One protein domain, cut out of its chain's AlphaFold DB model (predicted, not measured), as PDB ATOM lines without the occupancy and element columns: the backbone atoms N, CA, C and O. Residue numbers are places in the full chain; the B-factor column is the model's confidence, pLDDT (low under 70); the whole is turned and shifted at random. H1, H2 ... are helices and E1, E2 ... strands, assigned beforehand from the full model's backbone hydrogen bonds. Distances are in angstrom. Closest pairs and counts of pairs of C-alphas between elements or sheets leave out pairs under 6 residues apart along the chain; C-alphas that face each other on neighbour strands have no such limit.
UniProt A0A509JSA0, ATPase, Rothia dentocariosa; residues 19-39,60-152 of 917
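What this domain is: This is residues 19 to 39 and 60 to 152 of the 917 residues of the protein "ATPase" of Rothia dentocariosa (UniProt A0A509JSA0). A two-stranded hairpin, E1 and E2, stands at one end of a long helix, H4, and H3 packs on E1 and crosses that end of H4. H1 crosses H4 near its middle, H2 packs on H4 toward its other end, and the short H5 packs on H2; residues 84 to 89 stick out beside the hairpin. The printed part has 114 residues, with five named helices and two named strands in the order H1 H2 H3 E1 E2 H4 H5; the sheet, E1 - E2, is antiparallel and the class is mostly helix. The whole is loose, with a radius of gyration of the C-alphas of 16.6 A and spans of 45 by 31 by 23 A.

How they stand to each other: Begin at the hairpin of E1, residues 94 to 99, and E2, residues 102 to 107: N 95 and O 106 are 2.8 A apart and N 104 and O 97 are 2.9 A apart, both within hydrogen-bond range. Look next at H3, residues 70 to 82, whose Ala 79 has its C-alpha 6.2 A from that of Val 95 in E1, the closest pair. The hub is H4, residues 108 to 130; its residues 108 to 115 touch residues 76 to 80 of H3, about perpendicular at 88 degrees, closest at the C-alphas of Ala 79 and Leu 108, 6.5 A. Further along, residues 118 to 122 of H4 touch H1, residues 19 to 26, about perpendicular at 77 degrees; the closest C-alphas, of Leu 21 and Leu 118, are 5.6 A apart. Residues 125 to 129 of H4 touch H2, residues 28 to 39, at a steep tilt of 47 degrees, the same way; the closest C-alphas, of Tyr 32 and Trp 129, are 7.0 A apart. Residues 29 to 33 of H2 touch H5, residues 148 to 152, closest at the C-alphas of Ala 30 and Ala 149, 5.2 A. H4 and H5 are apart. In H1, H3 and H5 every O i to N i+4 pair is within hydrogen-bond range; H2 has 7 of 8 and H4 17 of 19.

Where its parts are: Find C-alpha 94 at (21.178, 53.698, 8.005); E1 runs 15.3 A from there, and E2 spans 16.7 A. From C-alpha 108 at (17.070, 51.828, 10.851), H4 runs 32.2 A to C-alpha 130 at (0.112, 25.703, 18.880). H3 spans 18.3 A, H2 17.6 A, H1 10.4 A and H5 6.0 A.

The domain as a whole: The two C-alphas farthest apart, of Glu 88 and Ala 152, are 48.4 A apart. Residues 40 to 59 are not printed, and C-alphas 39 and 60 are 14.4 A apart across this cut. The links H3 to E1 and H4 to H5 are long. Mean pLDDT of the printed part is 75.9; look for values under 70 at residues 38 to 39, 60 to 67, 83 to 92, 99 to 102 and 145 to 147.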
ATOM      1  N   ALA A  19       8.765  38.563   3.594       80.75
ATOM      2  CA  ALA A  19       7.571  38.291   2.796       80.75
ATOM      3  C   ALA A  19       6.480  37.578   3.614       80.75
ATOM      4  O   ALA A  19       5.306  37.899   3.477       80.75
ATOM      5  N   GLU A  20       6.859  36.660   4.505       77.81
ATOM      6  CA  GLU A  20       5.914  35.958   5.374       77.81
ATOM      7  C   GLU A  20       5.372  36.873   6.474       77.81
ATOM      8  O   GLU A  20       4.177  36.874   6.749       77.81
ATOM      9  N   LEU A  21       6.235  37.714   7.047       85.19
ATOM     10  CA  LEU A  21       5.843  38.732   8.020       85.19
ATOM     11  C   LEU A  21       4.813  39.721   7.444       85.19
ATOM     12  O   LEU A  21       3.820  40.036   8.095       85.19
ATOM     13  N   LEU A  22       5.002  40.167   6.201       82.94
ATOM     14  CA  LEU A  22       4.040  41.031   5.512       82.94
ATOM     15  C   LEU A  22       2.753  40.285   5.139       82.94
ATOM     16  O   LEU A  22       1.671  40.864   5.216       82.94
ATOM     17  N   ARG A  23       2.835  38.991   4.796       77.62
ATOM     18  CA  ARG A  23       1.645  38.151   4.574       77.62
ATOM     19  C   ARG A  23       0.782  38.036   5.827       77.62
ATOM     20  O   ARG A  23      -0.436  38.059   5.686       77.62
ATOM     21  N   VAL A  24       1.384  37.975   7.020       79.75
ATOM     22  CA  VAL A  24       0.640  38.042   8.292       79.75
ATOM     23  C   VAL A  24      -0.214  39.300   8.327       79.75
ATOM     24  O   VAL A  24      -1.418  39.213   8.510       79.75
ATOM     25  N   HIS A  25       0.402  40.460   8.104       80.25
ATOM     26  CA  HIS A  25      -0.290  41.748   8.177       80.25
ATOM     27  C   HIS A  25      -1.310  41.959   7.053       80.25
ATOM     28  O   HIS A  25      -2.220  42.764   7.209       80.25
ATOM     29  N   TYR A  26      -1.183  41.228   5.942       78.56
ATOM     30  CA  TYR A  26      -2.188  41.212   4.883       78.56
ATOM     31  C   TYR A  26      -3.384  40.307   5.215       78.56
ATOM     32  O   TYR A  26      -4.533  40.688   5.010       78.56
ATOM     33  N   CYS A  27      -3.131  39.077   5.677       79.81
ATOM     34  CA  CYS A  27      -4.169  38.074   5.898       79.81
ATOM     35  C   CYS A  27      -3.774  37.055   6.978       79.81
ATOM     36  O   CYS A  27      -3.315  35.943   6.692       79.81
ATOM     37  N   GLU A  28      -4.022  37.408   8.236       85.50
ATOM     38  CA  GLU A  28      -3.758  36.532   9.383       85.50
ATOM     39  C   GLU A  28      -4.579  35.238   9.320       85.50
ATOM     40  O   GLU A  28      -4.073  34.160   9.640       85.50
ATOM     41  N   THR A  29      -5.823  35.322   8.835       80.94
ATOM     42  CA  THR A  29      -6.718  34.165   8.672       80.94
ATOM     43  C   THR A  29      -6.154  33.122   7.696       80.94
ATOM     44  O   THR A  29      -6.181  31.923   7.987       80.94
ATOM     45  N   ALA A  30      -5.597  33.548   6.555       78.50
ATOM     46  CA  ALA A  30      -4.979  32.626   5.597       78.50
ATOM     47  C   ALA A  30      -3.751  31.935   6.189       78.50
ATOM     48  O   ALA A  30      -3.595  30.723   6.038       78.50
ATOM     49  N   LEU A  31      -2.918  32.693   6.903       79.38
ATOM     50  CA  LEU A  31      -1.731  32.153   7.549       79.38
ATOM     51  C   LEU A  31      -2.087  31.127   8.634       79.38
ATOM     52  O   LEU A  31      -1.486  30.056   8.706       79.38
ATOM     53  N   TYR A  32      -3.104  31.417   9.446       79.75
ATOM     54  CA  TYR A  32      -3.588  30.481  10.457       79.75
ATOM     55  C   TYR A  32      -4.130  29.183   9.826       79.75
ATOM     56  O   TYR A  32      -3.853  28.075  10.304       79.75
ATOM     57  N   ALA A  33      -4.867  29.295   8.716       77.12
ATOM     58  CA  ALA A  33      -5.338  28.137   7.962       77.12
ATOM     59  C   ALA A  33      -4.172  27.318   7.372       77.12
ATOM     60  O   ALA A  33      -4.209  26.087   7.415       77.12
ATOM     61  N   ASP A  34      -3.119  27.975   6.872       76.00
ATOM     62  CA  ASP A  34      -1.895  27.320   6.394       76.00
ATOM     63  C   ASP A  34      -1.195  26.523   7.504       76.00
ATOM     64  O   ASP A  34      -0.848  25.352   7.283       76.00
ATOM     65  N   PHE A  35      -1.057  27.106   8.704       78.06
ATOM     66  CA  PHE A  35      -0.536  26.402   9.881       78.06
ATOM     67  C   PHE A  35      -1.368  25.157  10.208       78.06
ATOM     68  O   PHE A  35      -0.822  24.070  10.405       78.06
ATOM     69  N   SER A  36      -2.694  25.290  10.181       73.75
ATOM     70  CA  SER A  36      -3.635  24.206  10.487       73.75
ATOM     71  C   SER A  36      -3.605  23.070   9.453       73.75
ATOM     72  O   SER A  36      -3.651  21.889   9.812       73.75
ATOM     73  N   ARG A  37      -3.470  23.397   8.158       70.38
ATOM     74  CA  ARG A  37      -3.380  22.410   7.065       70.38
ATOM     75  C   ARG A  37      -2.118  21.553   7.144       70.38
ATOM     76  O   ARG A  37      -2.183  20.354   6.872       70.38
ATOM     77  N   HIS A  38      -0.985  22.130   7.547       63.91
ATOM     78  CA  HIS A  38       0.295  21.413   7.596       63.91
ATOM     79  C   HIS A  38       0.342  20.298   8.657       63.91
ATOM     80  O   HIS A  38       1.137  19.370   8.524       63.91
ATOM     81  N   THR A  39      -0.539  20.313   9.661       56.25
ATOM     82  CA  THR A  39      -0.702  19.199  10.615       56.25
ATOM     83  C   THR A  39      -1.647  18.097  10.139       56.25
ATOM     84  O   THR A  39      -1.499  16.950  10.560       56.25
ATOM     85  N   ARG A  60       4.740  27.106   1.446       38.78
ATOM     86  CA  ARG A  60       4.553  27.478   0.030       38.78
ATOM     87  C   ARG A  60       3.133  27.996  -0.176       38.78
ATOM     88  O   ARG A  60       2.176  27.329   0.203       38.78
ATOM     89  N   SER A  61       3.034  29.178  -0.775       44.28
ATOM     90  CA  SER A  61       1.814  29.949  -0.985       44.28
ATOM     91  C   SER A  61       1.267  29.772  -2.405       44.28
ATOM     92  O   SER A  61       1.587  30.562  -3.289       44.28
ATOM     93  N   ASP A  62       0.420  28.770  -2.629       41.69
ATOM     94  CA  ASP A  62      -0.351  28.669  -3.883       41.69
ATOM     95  C   ASP A  62      -1.721  29.382  -3.777       41.69
ATOM     96  O   ASP A  62      -2.491  29.415  -4.733       41.69
ATOM     97  N   SER A  63      -2.037  29.992  -2.628       45.34
ATOM     98  CA  SER A  63      -3.251  30.790  -2.421       45.34
ATOM     99  C   SER A  63      -2.945  32.291  -2.499       45.34
ATOM    100  O   SER A  63      -2.387  32.844  -1.550       45.34
ATOM    101  N   GLY A  64      -3.314  32.929  -3.616       49.59
ATOM    102  CA  GLY A  64      -3.507  34.382  -3.760       49.59
ATOM    103  C   GLY A  64      -2.494  35.269  -3.033       49.59
ATOM    104  O   GLY A  64      -2.861  35.969  -2.092       49.59
ATOM    105  N   THR A  65      -1.216  35.230  -3.430       52.03
ATOM    106  CA  THR A  65      -0.201  36.132  -2.867       52.03
ATOM    107  C   THR A  65      -0.607  37.587  -3.098       52.03
ATOM    108  O   THR A  65      -0.805  37.956  -4.259       52.03
ATOM    109  N   PRO A  66      -0.693  38.423  -2.045       57.34
ATOM    110  CA  PRO A  66      -0.847  39.859  -2.232       57.34
ATOM    111  C   PRO A  66       0.282  40.375  -3.120       57.34
ATOM    112  O   PRO A  66       1.430  39.936  -2.984       57.34
ATOM    113  N   GLN A  67      -0.028  41.305  -4.021       66.12
ATOM    114  CA  GLN A  67       1.000  42.054  -4.737       66.12
ATOM    115  C   GLN A  67       1.718  42.960  -3.728       66.12
ATOM    116  O   GLN A  67       1.325  44.097  -3.500       66.12
ATOM    117  N   LEU A  68       2.737  42.425  -3.053       77.31
ATOM    118  CA  LEU A  68       3.588  43.187  -2.144       77.31
ATOM    119  C   LEU A  68       4.495  44.107  -2.961       77.31
ATOM    120  O   LEU A  68       5.104  43.657  -3.934       77.31
ATOM    121  N   ASN A  69       4.643  45.361  -2.533       83.25
ATOM    122  CA  ASN A  69       5.579  46.276  -3.174       83.25
ATOM    123  C   ASN A  69       7.027  45.734  -3.037       83.25
ATOM    124  O   ASN A  69       7.527  45.604  -1.912       83.25
ATOM    125  N   PRO A  70       7.730  45.435  -4.151       85.94
ATOM    126  CA  PRO A  70       9.080  44.873  -4.112       85.94
ATOM    127  C   PRO A  70      10.109  45.763  -3.405       85.94
ATOM    128  O   PRO A  70      11.032  45.245  -2.776       85.94
ATOM    129  N   GLU A  71       9.960  47.087  -3.482       87.25
ATOM    130  CA  GLU A  71      10.875  48.045  -2.852       87.25
ATOM    131  C   GLU A  71      10.735  48.014  -1.328       87.25
ATOM    132  O   GLU A  71      11.736  47.922  -0.618       87.25
ATOM    133  N   VAL A  72       9.495  47.980  -0.825       88.75
ATOM    134  CA  VAL A  72       9.184  47.841   0.610       88.75
ATOM    135  C   VAL A  72       9.763  46.535   1.159       88.75
ATOM    136  O   VAL A  72      10.425  46.534   2.199       88.75
ATOM    137  N   VAL A  73       9.563  45.425   0.439       88.75
ATOM    138  CA  VAL A  73      10.111  44.113   0.817       88.75
ATOM    139  C   VAL A  73      11.638  44.160   0.863       88.75
ATOM    140  O   VAL A  73      12.232  43.721   1.848       88.75
ATOM    141  N   THR A  74      12.273  44.713  -0.173       89.25
ATOM    142  CA  THR A  74      13.737  44.803  -0.279       89.25
ATOM    143  C   THR A  74      14.328  45.637   0.855       89.25
ATOM    144  O   THR A  74      15.305  45.226   1.481       89.25
ATOM    145  N   LEU A  75      13.712  46.779   1.167       90.12
ATOM    146  CA  LEU A  75      14.164  47.667   2.235       90.12
ATOM    147  C   LEU A  75      14.065  47.001   3.614       90.12
ATOM    148  O   LEU A  75      15.022  47.028   4.386       90.12
ATOM    149  N   LEU A  76      12.942  46.342   3.908       89.50
ATOM    150  CA  LEU A  76      12.767  45.603   5.159       89.50
ATOM    151  C   LEU A  76      13.720  44.402   5.272       89.50
ATOM    152  O   LEU A  76      14.214  44.124   6.362       89.50
ATOM    153  N   GLN A  77      14.026  43.711   4.169       89.12
ATOM    154  CA  GLN A  77      15.021  42.630   4.151       89.12
ATOM    155  C   GLN A  77      16.431  43.152   4.431       89.12
ATOM    156  O   GLN A  77      17.164  42.556   5.221       89.12
ATOM    157  N   ALA A  78      16.803  44.277   3.818       87.50
ATOM    158  CA  ALA A  78      18.087  44.923   4.058       87.50
ATOM    159  C   ALA A  78      18.209  45.413   5.516       87.50
ATOM    160  O   ALA A  78      19.255  45.236   6.147       87.50
ATOM    161  N   ALA A  79      17.120  45.929   6.096       88.06
ATOM    162  CA  ALA A  79      17.055  46.268   7.515       88.06
ATOM    163  C   ALA A  79      17.194  45.038   8.421       88.06
ATOM    164  O   ALA A  79      18.022  45.046   9.331       88.06
ATOM    165  N   GLN A  80      16.461  43.955   8.138       86.25
ATOM    166  CA  GLN A  80      16.547  42.701   8.892       86.25
ATOM    167  C   GLN A  80      17.971  42.123   8.866       86.25
ATOM    168  O   GLN A  80      18.473  41.682   9.899       86.25
ATOM    169  N   ALA A  81      18.649  42.174   7.715       83.50
ATOM    170  CA  ALA A  81      20.037  41.729   7.579       83.50
ATOM    171  C   ALA A  81      21.022  42.585   8.396       83.50
ATOM    172  O   ALA A  81      21.997  42.060   8.932       83.50
ATOM    173  N   SER A  82      20.754  43.887   8.520       80.19
ATOM    174  CA  SER A  82      21.609  44.830   9.254       80.19
ATOM    175  C   SER A  82      21.499  44.674  10.777       80.19
ATOM    176  O   SER A  82      22.463  44.936  11.496       80.19
ATOM    177  N   CYS A  83      20.366  44.172  11.281       69.31
ATOM    178  CA  CYS A  83      20.128  43.981  12.716       69.31
ATOM    179  C   CYS A  83      20.981  42.869  13.363       69.31
ATOM    180  O   CYS A  83      21.062  42.805  14.583       69.31
ATOM    181  N   GLY A  84      21.611  41.991  12.571       57.56
ATOM    182  CA  GLY A  84      22.477  40.906  13.062       57.56
ATOM    183  C   GLY A  84      23.957  41.278  13.223       57.56
ATOM    184  O   GLY A  84      24.773  40.405  13.515       57.56
ATOM    185  N   THR A  85      24.324  42.540  12.981       53.72
ATOM    186  CA  THR A  85      25.703  43.035  13.113       53.72
ATOM    187  C   THR A  85      25.815  43.948  14.332       53.72
ATOM    188  O   THR A  85      24.980  44.839  14.478       53.72
ATOM    189  N   ASP A  86      26.816  43.718  15.197       46.09
ATOM    190  CA  ASP A  86      27.117  44.526  16.394       46.09
ATOM    191  C   ASP A  86      27.270  46.010  16.016       46.09
ATOM    192  O   ASP A  86      28.350  46.491  15.668       46.09
ATOM    193  N   THR A  87      26.162  46.743  16.035       51.28
ATOM    194  CA  THR A  87      26.103  48.166  15.721       51.28
ATOM    195  C   THR A  87      25.872  48.898  17.033       51.28
ATOM    196  O   THR A  87      24.751  49.033  17.510       51.28
ATOM    197  N   GLU A  88      26.963  49.375  17.638       45.25
ATOM    198  CA  GLU A  88      26.974  50.065  18.941       45.25
ATOM    199  C   GLU A  88      26.170  51.388  18.965       45.25
ATOM    200  O   GLU A  88      26.134  52.063  19.992       45.25
ATOM    201  N   ASN A  89      25.497  51.775  17.871       53.66
ATOM    202  CA  ASN A  89      24.635  52.957  17.834       53.66
ATOM    203  C   ASN A  89      23.526  52.856  16.762       53.66
ATOM    204  O   ASN A  89      23.636  53.401  15.665       53.66
ATOM    205  N   LEU A  90      22.428  52.162  17.079       60.41
ATOM    206  CA  LEU A  90      21.268  51.985  16.184       60.41
ATOM    207  C   LEU A  90      20.531  53.293  15.823       60.41
ATOM    208  O   LEU A  90      19.816  53.330  14.825       60.41
ATOM    209  N   ALA A  91      20.697  54.362  16.610       54.88
ATOM    210  CA  ALA A  91      19.994  55.634  16.411       54.88
ATOM    211  C   ALA A  91      20.434  56.396  15.145       54.88
ATOM    212  O   ALA A  91      19.599  57.031  14.505       54.88
ATOM    213  N   ASP A  92      21.715  56.294  14.774       61.12
ATOM    214  CA  ASP A  92      22.300  56.938  13.584       61.12
ATOM    215  C   ASP A  92      22.563  55.935  12.443       61.12
ATOM    216  O   ASP A  92      23.155  56.279  11.421       61.12
ATOM    217  N   ALA A  93      22.165  54.672  12.619       75.94
ATOM    218  CA  ALA A  93      22.417  53.628  11.641       75.94
ATOM    219  C   ALA A  93      21.425  53.716  10.469       75.94
ATOM    220  O   ALA A  93      20.210  53.831  10.656       75.94
ATOM    221  N   GLU A  94      21.949  53.630   9.248       81.56
ATOM    222  CA  GLU A  94      21.178  53.698   8.005       81.56
ATOM    223  C   GLU A  94      21.353  52.419   7.183       81.56
ATOM    224  O   GLU A  94      22.400  51.772   7.215       81.56
ATOM    225  N   VAL A  95      20.322  52.075   6.414       83.00
ATOM    226  CA  VAL A  95      20.356  51.021   5.398       83.00
ATOM    227  C   VAL A  95      20.420  51.670   4.031       83.00
ATOM    228  O   VAL A  95      19.622  52.558   3.731       83.00
ATOM    229  N   GLU A  96      21.335  51.196   3.194       79.56
ATOM    230  CA  GLU A  96      21.405  51.594   1.794       79.56
ATOM    231  C   GLU A  96      20.615  50.615   0.922       79.56
ATOM    232  O   GLU A  96      20.841  49.402   0.971       79.56
ATOM    233  N   ILE A  97      19.728  51.139   0.079       75.56
ATOM    234  CA  ILE A  97      19.123  50.378  -1.015       75.56
ATOM    235  C   ILE A  97      19.492  51.009  -2.354       75.56
ATOM    236  O   ILE A  97      19.653  52.222  -2.476       75.56
ATOM    237  N   HIS A  98      19.650  50.164  -3.366       70.00
ATOM    238  CA  HIS A  98      19.913  50.599  -4.731       70.00
ATOM    239  C   HIS A  98      18.583  50.599  -5.481       70.00
ATOM    240  O   HIS A  98      18.066  49.533  -5.820       70.00
ATOM    241  N   THR A  99      18.020  51.783  -5.700       61.41
ATOM    242  CA  THR A  99      16.821  51.972  -6.517       61.41
ATOM    243  C   THR A  99      17.220  52.172  -7.980       61.41
ATOM    244  O   THR A  99      18.394  52.320  -8.329       61.41
ATOM    245  N   THR A 100      16.233  52.187  -8.878       50.09
ATOM    246  CA  THR A 100      16.464  52.551 -10.286       50.09
ATOM    247  C   THR A 100      16.928  54.006 -10.451       50.09
ATOM    248  O   THR A 100      17.496  54.343 -11.493       50.09
ATOM    249  N   GLN A 101      16.724  54.849  -9.428       49.88
ATOM    250  CA  GLN A 101      17.043  56.278  -9.410       49.88
ATOM    251  C   GLN A 101      18.366  56.611  -8.697       49.88
ATOM    252  O   GLN A 101      18.890  57.709  -8.879       49.88
ATOM    253  N   GLY A 102      18.957  55.673  -7.947       60.94
ATOM    254  CA  GLY A 102      20.247  55.861  -7.282       60.94
ATOM    255  C   GLY A 102      20.416  55.002  -6.029       60.94
ATOM    256  O   GLY A 102      19.657  54.071  -5.781       60.94
ATOM    257  N   THR A 103      21.442  55.307  -5.234       72.12
ATOM    258  CA  THR A 103      21.586  54.748  -3.884       72.12
ATOM    259  C   THR A 103      20.866  55.662  -2.901       72.12
ATOM    260  O   THR A 103      21.191  56.846  -2.806       72.12
ATOM    261  N   GLU A 104      19.914  55.111  -2.160       78.19
ATOM    262  CA  GLU A 104      19.129  55.830  -1.158       78.19
ATOM    263  C   GLU A 104      19.397  55.251   0.229       78.19
ATOM    264  O   GLU A 104      19.627  54.048   0.377       78.19
ATOM    265  N   ARG A 105      19.383  56.119   1.245       81.88
ATOM    266  CA  ARG A 105      19.669  55.756   2.635       81.88
ATOM    267  C   ARG A 105      18.454  55.979   3.510       81.88
ATOM    268  O   ARG A 105      17.816  57.026   3.424       81.88
ATOM    269  N   TYR A 106      18.175  55.009   4.372       85.25
ATOM    270  CA  TYR A 106      17.000  55.017   5.232       85.25
ATOM    271  C   TYR A 106      17.363  54.698   6.683       85.25
ATOM    272  O   TYR A 106      18.119  53.758   6.923       85.25
ATOM    273  N   PRO A 107      16.815  55.430   7.668       83.94
ATOM    274  CA  PRO A 107      17.164  55.244   9.073       83.94
ATOM    275  C   PRO A 107      16.606  53.926   9.624       83.94
ATOM    276  O   PRO A 107      15.391  53.701   9.612       83.94
ATOM    277  N   LEU A 108      17.472  53.084  10.201       86.50
ATOM    278  CA  LEU A 108      17.070  51.828  10.851       86.50
ATOM    279  C   LEU A 108      16.080  52.059  11.991       86.50
ATOM    280  O   LEU A 108      15.157  51.265  12.166       86.50
ATOM    281  N   ALA A 109      16.199  53.184  12.698       84.12
ATOM    282  CA  ALA A 109      15.270  53.592  13.748       84.12
ATOM    283  C   ALA A 109      13.801  53.685  13.278       84.12
ATOM    284  O   ALA A 109      12.892  53.628  14.102       84.12
ATOM    285  N   ARG A 110      13.548  53.812  11.964       88.12
ATOM    286  CA  ARG A 110      12.196  53.767  11.380       88.12
ATOM    287  C   ARG A 110      11.806  52.389  10.856       88.12
ATOM    288  O   ARG A 110      10.627  52.143  10.670       88.12
ATOM    289  N   LEU A 111      12.741  51.480  10.618       91.25
ATOM    290  CA  LEU A 111      12.440  50.169  10.031       91.25
ATOM    291  C   LEU A 111      12.304  49.079  11.100       91.25
ATOM    292  O   LEU A 111      11.450  48.201  10.989       91.25
ATOM    293  N   ILE A 112      13.100  49.167  12.166       89.56
ATOM    294  CA  ILE A 112      13.122  48.185  13.257       89.56
ATOM    295  C   ILE A 112      11.768  48.062  13.967       89.56
ATOM    296  O   ILE A 112      11.291  46.934  14.076       89.56
ATOM    297  N   PRO A 113      11.081  49.156  14.362       91.62
ATOM    298  CA  PRO A 113       9.781  49.036  15.023       91.62
ATOM    299  C   PRO A 113       8.735  48.305  14.176       91.62
ATOM    300  O   PRO A 113       7.870  47.627  14.722       91.62
ATOM    301  N   VAL A 114       8.817  48.419  12.843       92.25
ATOM    302  CA  VAL A 114       7.952  47.667  11.926       92.25
ATOM    303  C   VAL A 114       8.288  46.182  12.009       92.25
ATOM    304  O   VAL A 114       7.401  45.378  12.277       92.25
ATOM    305  N   LEU A 115       9.561  45.811  11.836       90.44
ATOM    306  CA  LEU A 115      10.006  44.414  11.897       90.44
ATOM    307  C   LEU A 115       9.649  43.741  13.227       90.44
ATOM    308  O   LEU A 115       9.194  42.598  13.219       90.44
ATOM    309  N   GLU A 116       9.819  44.446  14.346       89.62
ATOM    310  CA  GLU A 116       9.429  43.971  15.676       89.62
ATOM    311  C   GLU A 116       7.922  43.703  15.753       89.62
ATOM    312  O   GLU A 116       7.525  42.587  16.083       89.62
ATOM    313  N   THR A 117       7.082  44.668  15.363       89.81
ATOM    314  CA  THR A 117       5.616  44.510  15.387       89.81
ATOM    315  C   THR A 117       5.145  43.369  14.481       89.81
ATOM    316  O   THR A 117       4.327  42.543  14.895       89.81
ATOM    317  N   LEU A 118       5.687  43.275  13.260       88.00
ATOM    318  CA  LEU A 118       5.367  42.183  12.341       88.00
ATOM    319  C   LEU A 118       5.718  40.818  12.956       88.00
ATOM    320  O   LEU A 118       4.948  39.860  12.868       88.00
ATOM    321  N   THR A 119       6.890  40.739  13.586       87.19
ATOM    322  CA  THR A 119       7.415  39.523  14.210       87.19
ATOM    323  C   THR A 119       6.595  39.099  15.422       87.19
ATOM    324  O   THR A 119       6.228  37.930  15.540       87.19
ATOM    325  N   GLU A 120       6.294  40.039  16.317       87.75
ATOM    326  CA  GLU A 120       5.500  39.800  17.523       87.75
ATOM    327  C   GLU A 120       4.126  39.232  17.161       87.75
ATOM    328  O   GLU A 120       3.692  38.237  17.748       87.75
ATOM    329  N   ARG A 121       3.468  39.795  16.136       87.31
ATOM    330  CA  ARG A 121       2.167  39.295  15.679       87.31
ATOM    331  C   ARG A 121       2.264  37.914  15.031       87.31
ATOM    332  O   ARG A 121       1.415  37.066  15.305       87.31
ATOM    333  N   TYR A 122       3.303  37.652  14.232       86.56
ATOM    334  CA  TYR A 122       3.551  36.318  13.665       86.56
ATOM    335  C   TYR A 122       3.715  35.257  14.763       86.56
ATOM    336  O   TYR A 122       3.050  34.218  14.729       86.56
ATOM    337  N   GLU A 123       4.574  35.512  15.755       86.00
ATOM    338  CA  GLU A 123       4.813  34.560  16.843       86.00
ATOM    339  C   GLU A 123       3.588  34.413  17.753       86.00
ATOM    340  O   GLU A 123       3.305  33.299  18.195       86.00
ATOM    341  N   PHE A 124       2.804  35.478  17.963       86.94
ATOM    342  CA  PHE A 124       1.513  35.389  18.650       86.94
ATOM    343  C   PHE A 124       0.559  34.430  17.930       86.94
ATOM    344  O   PHE A 124       0.077  33.479  18.540       86.94
ATOM    345  N   LEU A 125       0.334  34.613  16.624       84.44
ATOM    346  CA  LEU A 125      -0.552  33.738  15.845       84.44
ATOM    347  C   LEU A 125      -0.070  32.287  15.846       84.44
ATOM    348  O   LEU A 125      -0.860  31.358  16.018       84.44
ATOM    349  N   ARG A 126       1.241  32.085  15.705       84.19
ATOM    350  CA  ARG A 126       1.866  30.762  15.759       84.19
ATOM    351  C   ARG A 126       1.713  30.108  17.133       84.19
ATOM    352  O   ARG A 126       1.494  28.898  17.208       84.19
ATOM    353  N   ALA A 127       1.844  30.871  18.217       83.62
ATOM    354  CA  ALA A 127       1.649  30.387  19.580       83.62
ATOM    355  C   ALA A 127       0.177  30.045  19.852       83.62
ATOM    356  O   ALA A 127      -0.097  28.962  20.367       83.62
ATOM    357  N   SER A 128      -0.757  30.905  19.436       84.56
ATOM    358  CA  SER A 128      -2.203  30.669  19.529       84.56
ATOM    359  C   SER A 128      -2.612  29.403  18.778       84.56
ATOM    360  O   SER A 128      -3.308  28.550  19.328       84.56
ATOM    361  N   TRP A 129      -2.085  29.211  17.566       83.50
ATOM    362  CA  TRP A 129      -2.261  27.973  16.809       83.50
ATOM    363  C   TRP A 129      -1.713  26.744  17.555       83.50
ATOM    364  O   TRP A 129      -2.418  25.748  17.703       83.50
ATOM    365  N   ARG A 130      -0.484  26.807  18.092       81.88
ATOM    366  CA  ARG A 130       0.112  25.703  18.880       81.88
ATOM    367  C   ARG A 130      -0.676  25.368  20.142       81.88
ATOM    368  O   ARG A 130      -0.664  24.218  20.572       81.88
ATOM    369  N   ALA A 131      -1.321  26.366  20.738       85.06
ATOM    370  CA  ALA A 131      -2.197  26.194  21.886       85.06
ATOM    371  C   ALA A 131      -3.570  25.607  21.510       85.06
ATOM    372  O   ALA A 131      -4.351  25.292  22.403       85.06
ATOM    373  N   GLY A 132      -3.867  25.443  20.214       83.44
ATOM    374  CA  GLY A 132      -5.154  24.953  19.726       83.44
ATOM    375  C   GLY A 132      -6.290  25.967  19.874       83.44
ATOM    376  O   GLY A 132      -7.447  25.559  19.934       83.44
ATOM    377  N   MET A 133      -5.974  27.265  19.966       84.81
ATOM    378  CA  MET A 133      -6.966  28.342  20.051       84.81
ATOM    379  C   MET A 133      -7.811  28.367  18.777       84.81
ATOM    380  O   MET A 133      -7.237  28.398  17.687       84.81
ATOM    381  N   ALA A 134      -9.141  28.354  18.887       82.69
ATOM    382  CA  ALA A 134      -9.995  28.448  17.708       82.69
ATOM    383  C   ALA A 134      -9.800  29.804  17.015       82.69
ATOM    384  O   ALA A 134      -9.487  30.798  17.662       82.69
ATOM    385  N   LEU A 135     -10.004  29.848  15.697       78.56
ATOM    386  CA  LEU A 135      -9.851  31.066  14.895       78.56
ATOM    387  C   LEU A 135     -10.683  32.241  15.451       78.56
ATOM    388  O   LEU A 135     -10.213  33.373  15.462       78.56
ATOM    389  N   THR A 136     -11.885  31.943  15.953       79.75
ATOM    390  CA  THR A 136     -12.832  32.883  16.577       79.75
ATOM    391  C   THR A 136     -12.364  33.429  17.924       79.75
ATOM    392  O   THR A 136     -12.819  34.486  18.344       79.75
ATOM    393  N   ASP A 137     -11.456  32.725  18.599       82.75
ATOM    394  CA  ASP A 137     -10.942  33.107  19.917       82.75
ATOM    395  C   ASP A 137      -9.663  33.955  19.806       82.75
ATOM    396  O   ASP A 137      -9.132  34.423  20.817       82.75
ATOM    397  N   ILE A 138      -9.138  34.141  18.587       82.06
ATOM    398  CA  ILE A 138      -7.949  34.956  18.353       82.06
ATOM    399  C   ILE A 138      -8.370  36.428  18.301       82.06
ATOM    400  O   ILE A 138      -9.101  36.822  17.389       82.06
ATOM    401  N   PRO A 139      -7.881  37.268  19.229       76.62
ATOM    402  CA  PRO A 139      -8.276  38.664  19.289       76.62
ATOM    403  C   PRO A 139      -7.841  39.420  18.031       76.62
ATOM    404  O   PRO A 139      -6.693  39.296  17.565       76.62
ATOM    405  N   ASP A 140      -8.778  40.221  17.523       73.12
ATOM    406  CA  ASP A 140      -8.607  41.134  16.395       73.12
ATOM    407  C   ASP A 140      -8.009  40.450  15.150       73.12
ATOM    408  O   ASP A 140      -7.117  40.996  14.500       73.12
ATOM    409  N   LEU A 141      -8.389  39.206  14.856       79.06
ATOM    410  CA  LEU A 141      -7.799  38.462  13.745       79.06
ATOM    411  C   LEU A 141      -8.151  39.101  12.390       79.06
ATOM    412  O   LEU A 141      -9.324  39.127  12.006       79.06
ATOM    413  N   LEU A 142      -7.135  39.534  11.634       76.56
ATOM    414  CA  LEU A 142      -7.335  40.174  10.331       76.56
ATOM    415  C   LEU A 142      -7.859  39.185   9.277       76.56
ATOM    416  O   LEU A 142      -7.366  38.058   9.108       76.56
ATOM    417  N   SER A 143      -8.836  39.659   8.514       72.62
ATOM    418  CA  SER A 143      -9.367  39.023   7.313       72.62
ATOM    419  C   SER A 143      -9.054  39.919   6.122       72.62
ATOM    420  O   SER A 143      -9.277  41.124   6.191       72.62
ATOM    421  N   CYS A 144      -8.551  39.345   5.030       72.00
ATOM    422  CA  CYS A 144      -8.386  40.107   3.790       72.00
ATOM    423  C   CYS A 144      -9.693  40.203   2.990       72.00
ATOM    424  O   CYS A 144      -9.702  40.852   1.957       72.00
ATOM    425  N   GLY A 145     -10.757  39.500   3.401       68.25
ATOM    426  CA  GLY A 145     -12.040  39.441   2.687       68.25
ATOM    427  C   GLY A 145     -12.031  38.582   1.418       68.25
ATOM    428  O   GLY A 145     -12.974  37.837   1.188       68.25
ATOM    429  N   ASP A 146     -10.940  38.593   0.651       63.62
ATOM    430  CA  ASP A 146     -10.933  38.036  -0.711       63.62
ATOM    431  C   ASP A 146     -10.423  36.591  -0.832       63.62
ATOM    432  O   ASP A 146     -10.569  35.955  -1.878       63.62
ATOM    433  N   CYS A 147      -9.760  36.049   0.196       69.50
ATOM    434  CA  CYS A 147      -9.128  34.734   0.078       69.50
ATOM    435  C   CYS A 147     -10.064  33.590   0.511       69.50
ATOM    436  O   CYS A 147     -10.899  33.777   1.401       69.50
ATOM    437  N   PRO A 148      -9.860  32.359  -0.005       73.62
ATOM    438  CA  PRO A 148     -10.686  31.205   0.356       73.62
ATOM    439  C   PRO A 148     -10.746  30.915   1.862       73.62
ATOM    440  O   PRO A 148     -11.745  30.403   2.349       73.62
ATOM    441  N   ALA A 149      -9.688  31.236   2.616       74.94
ATOM    442  CA  ALA A 149      -9.679  31.059   4.070       74.94
ATOM    443  C   ALA A 149     -10.568  32.086   4.790       74.94
ATOM    444  O   ALA A 149     -11.212  31.745   5.777       74.94
ATOM    445  N   CYS A 150     -10.618  33.323   4.290       78.00
ATOM    446  CA  CYS A 150     -11.501  34.365   4.813       78.00
ATOM    447  C   CYS A 150     -12.962  34.083   4.447       78.00
ATOM    448  O   CYS A 150     -13.820  34.174   5.317       78.00
ATOM    449  N   ALA A 151     -13.226  33.653   3.209       76.81
ATOM    450  CA  ALA A 151     -14.557  33.231   2.776       76.81
ATOM    451  C   ALA A 151     -15.077  32.049   3.613       76.81
ATOM    452  O   ALA A 151     -16.170  32.119   4.162       76.81
ATOM    453  N   ALA A 152     -14.257  31.011   3.818       74.69
ATOM    454  CA  ALA A 152     -14.632  29.864   4.647       74.69
ATOM    455  C   ALA A 152     -14.886  30.240   6.119       74.69
ATOM    456  O   ALA A 152     -15.743  29.641   6.767       74.69
TER     457      ALA A 152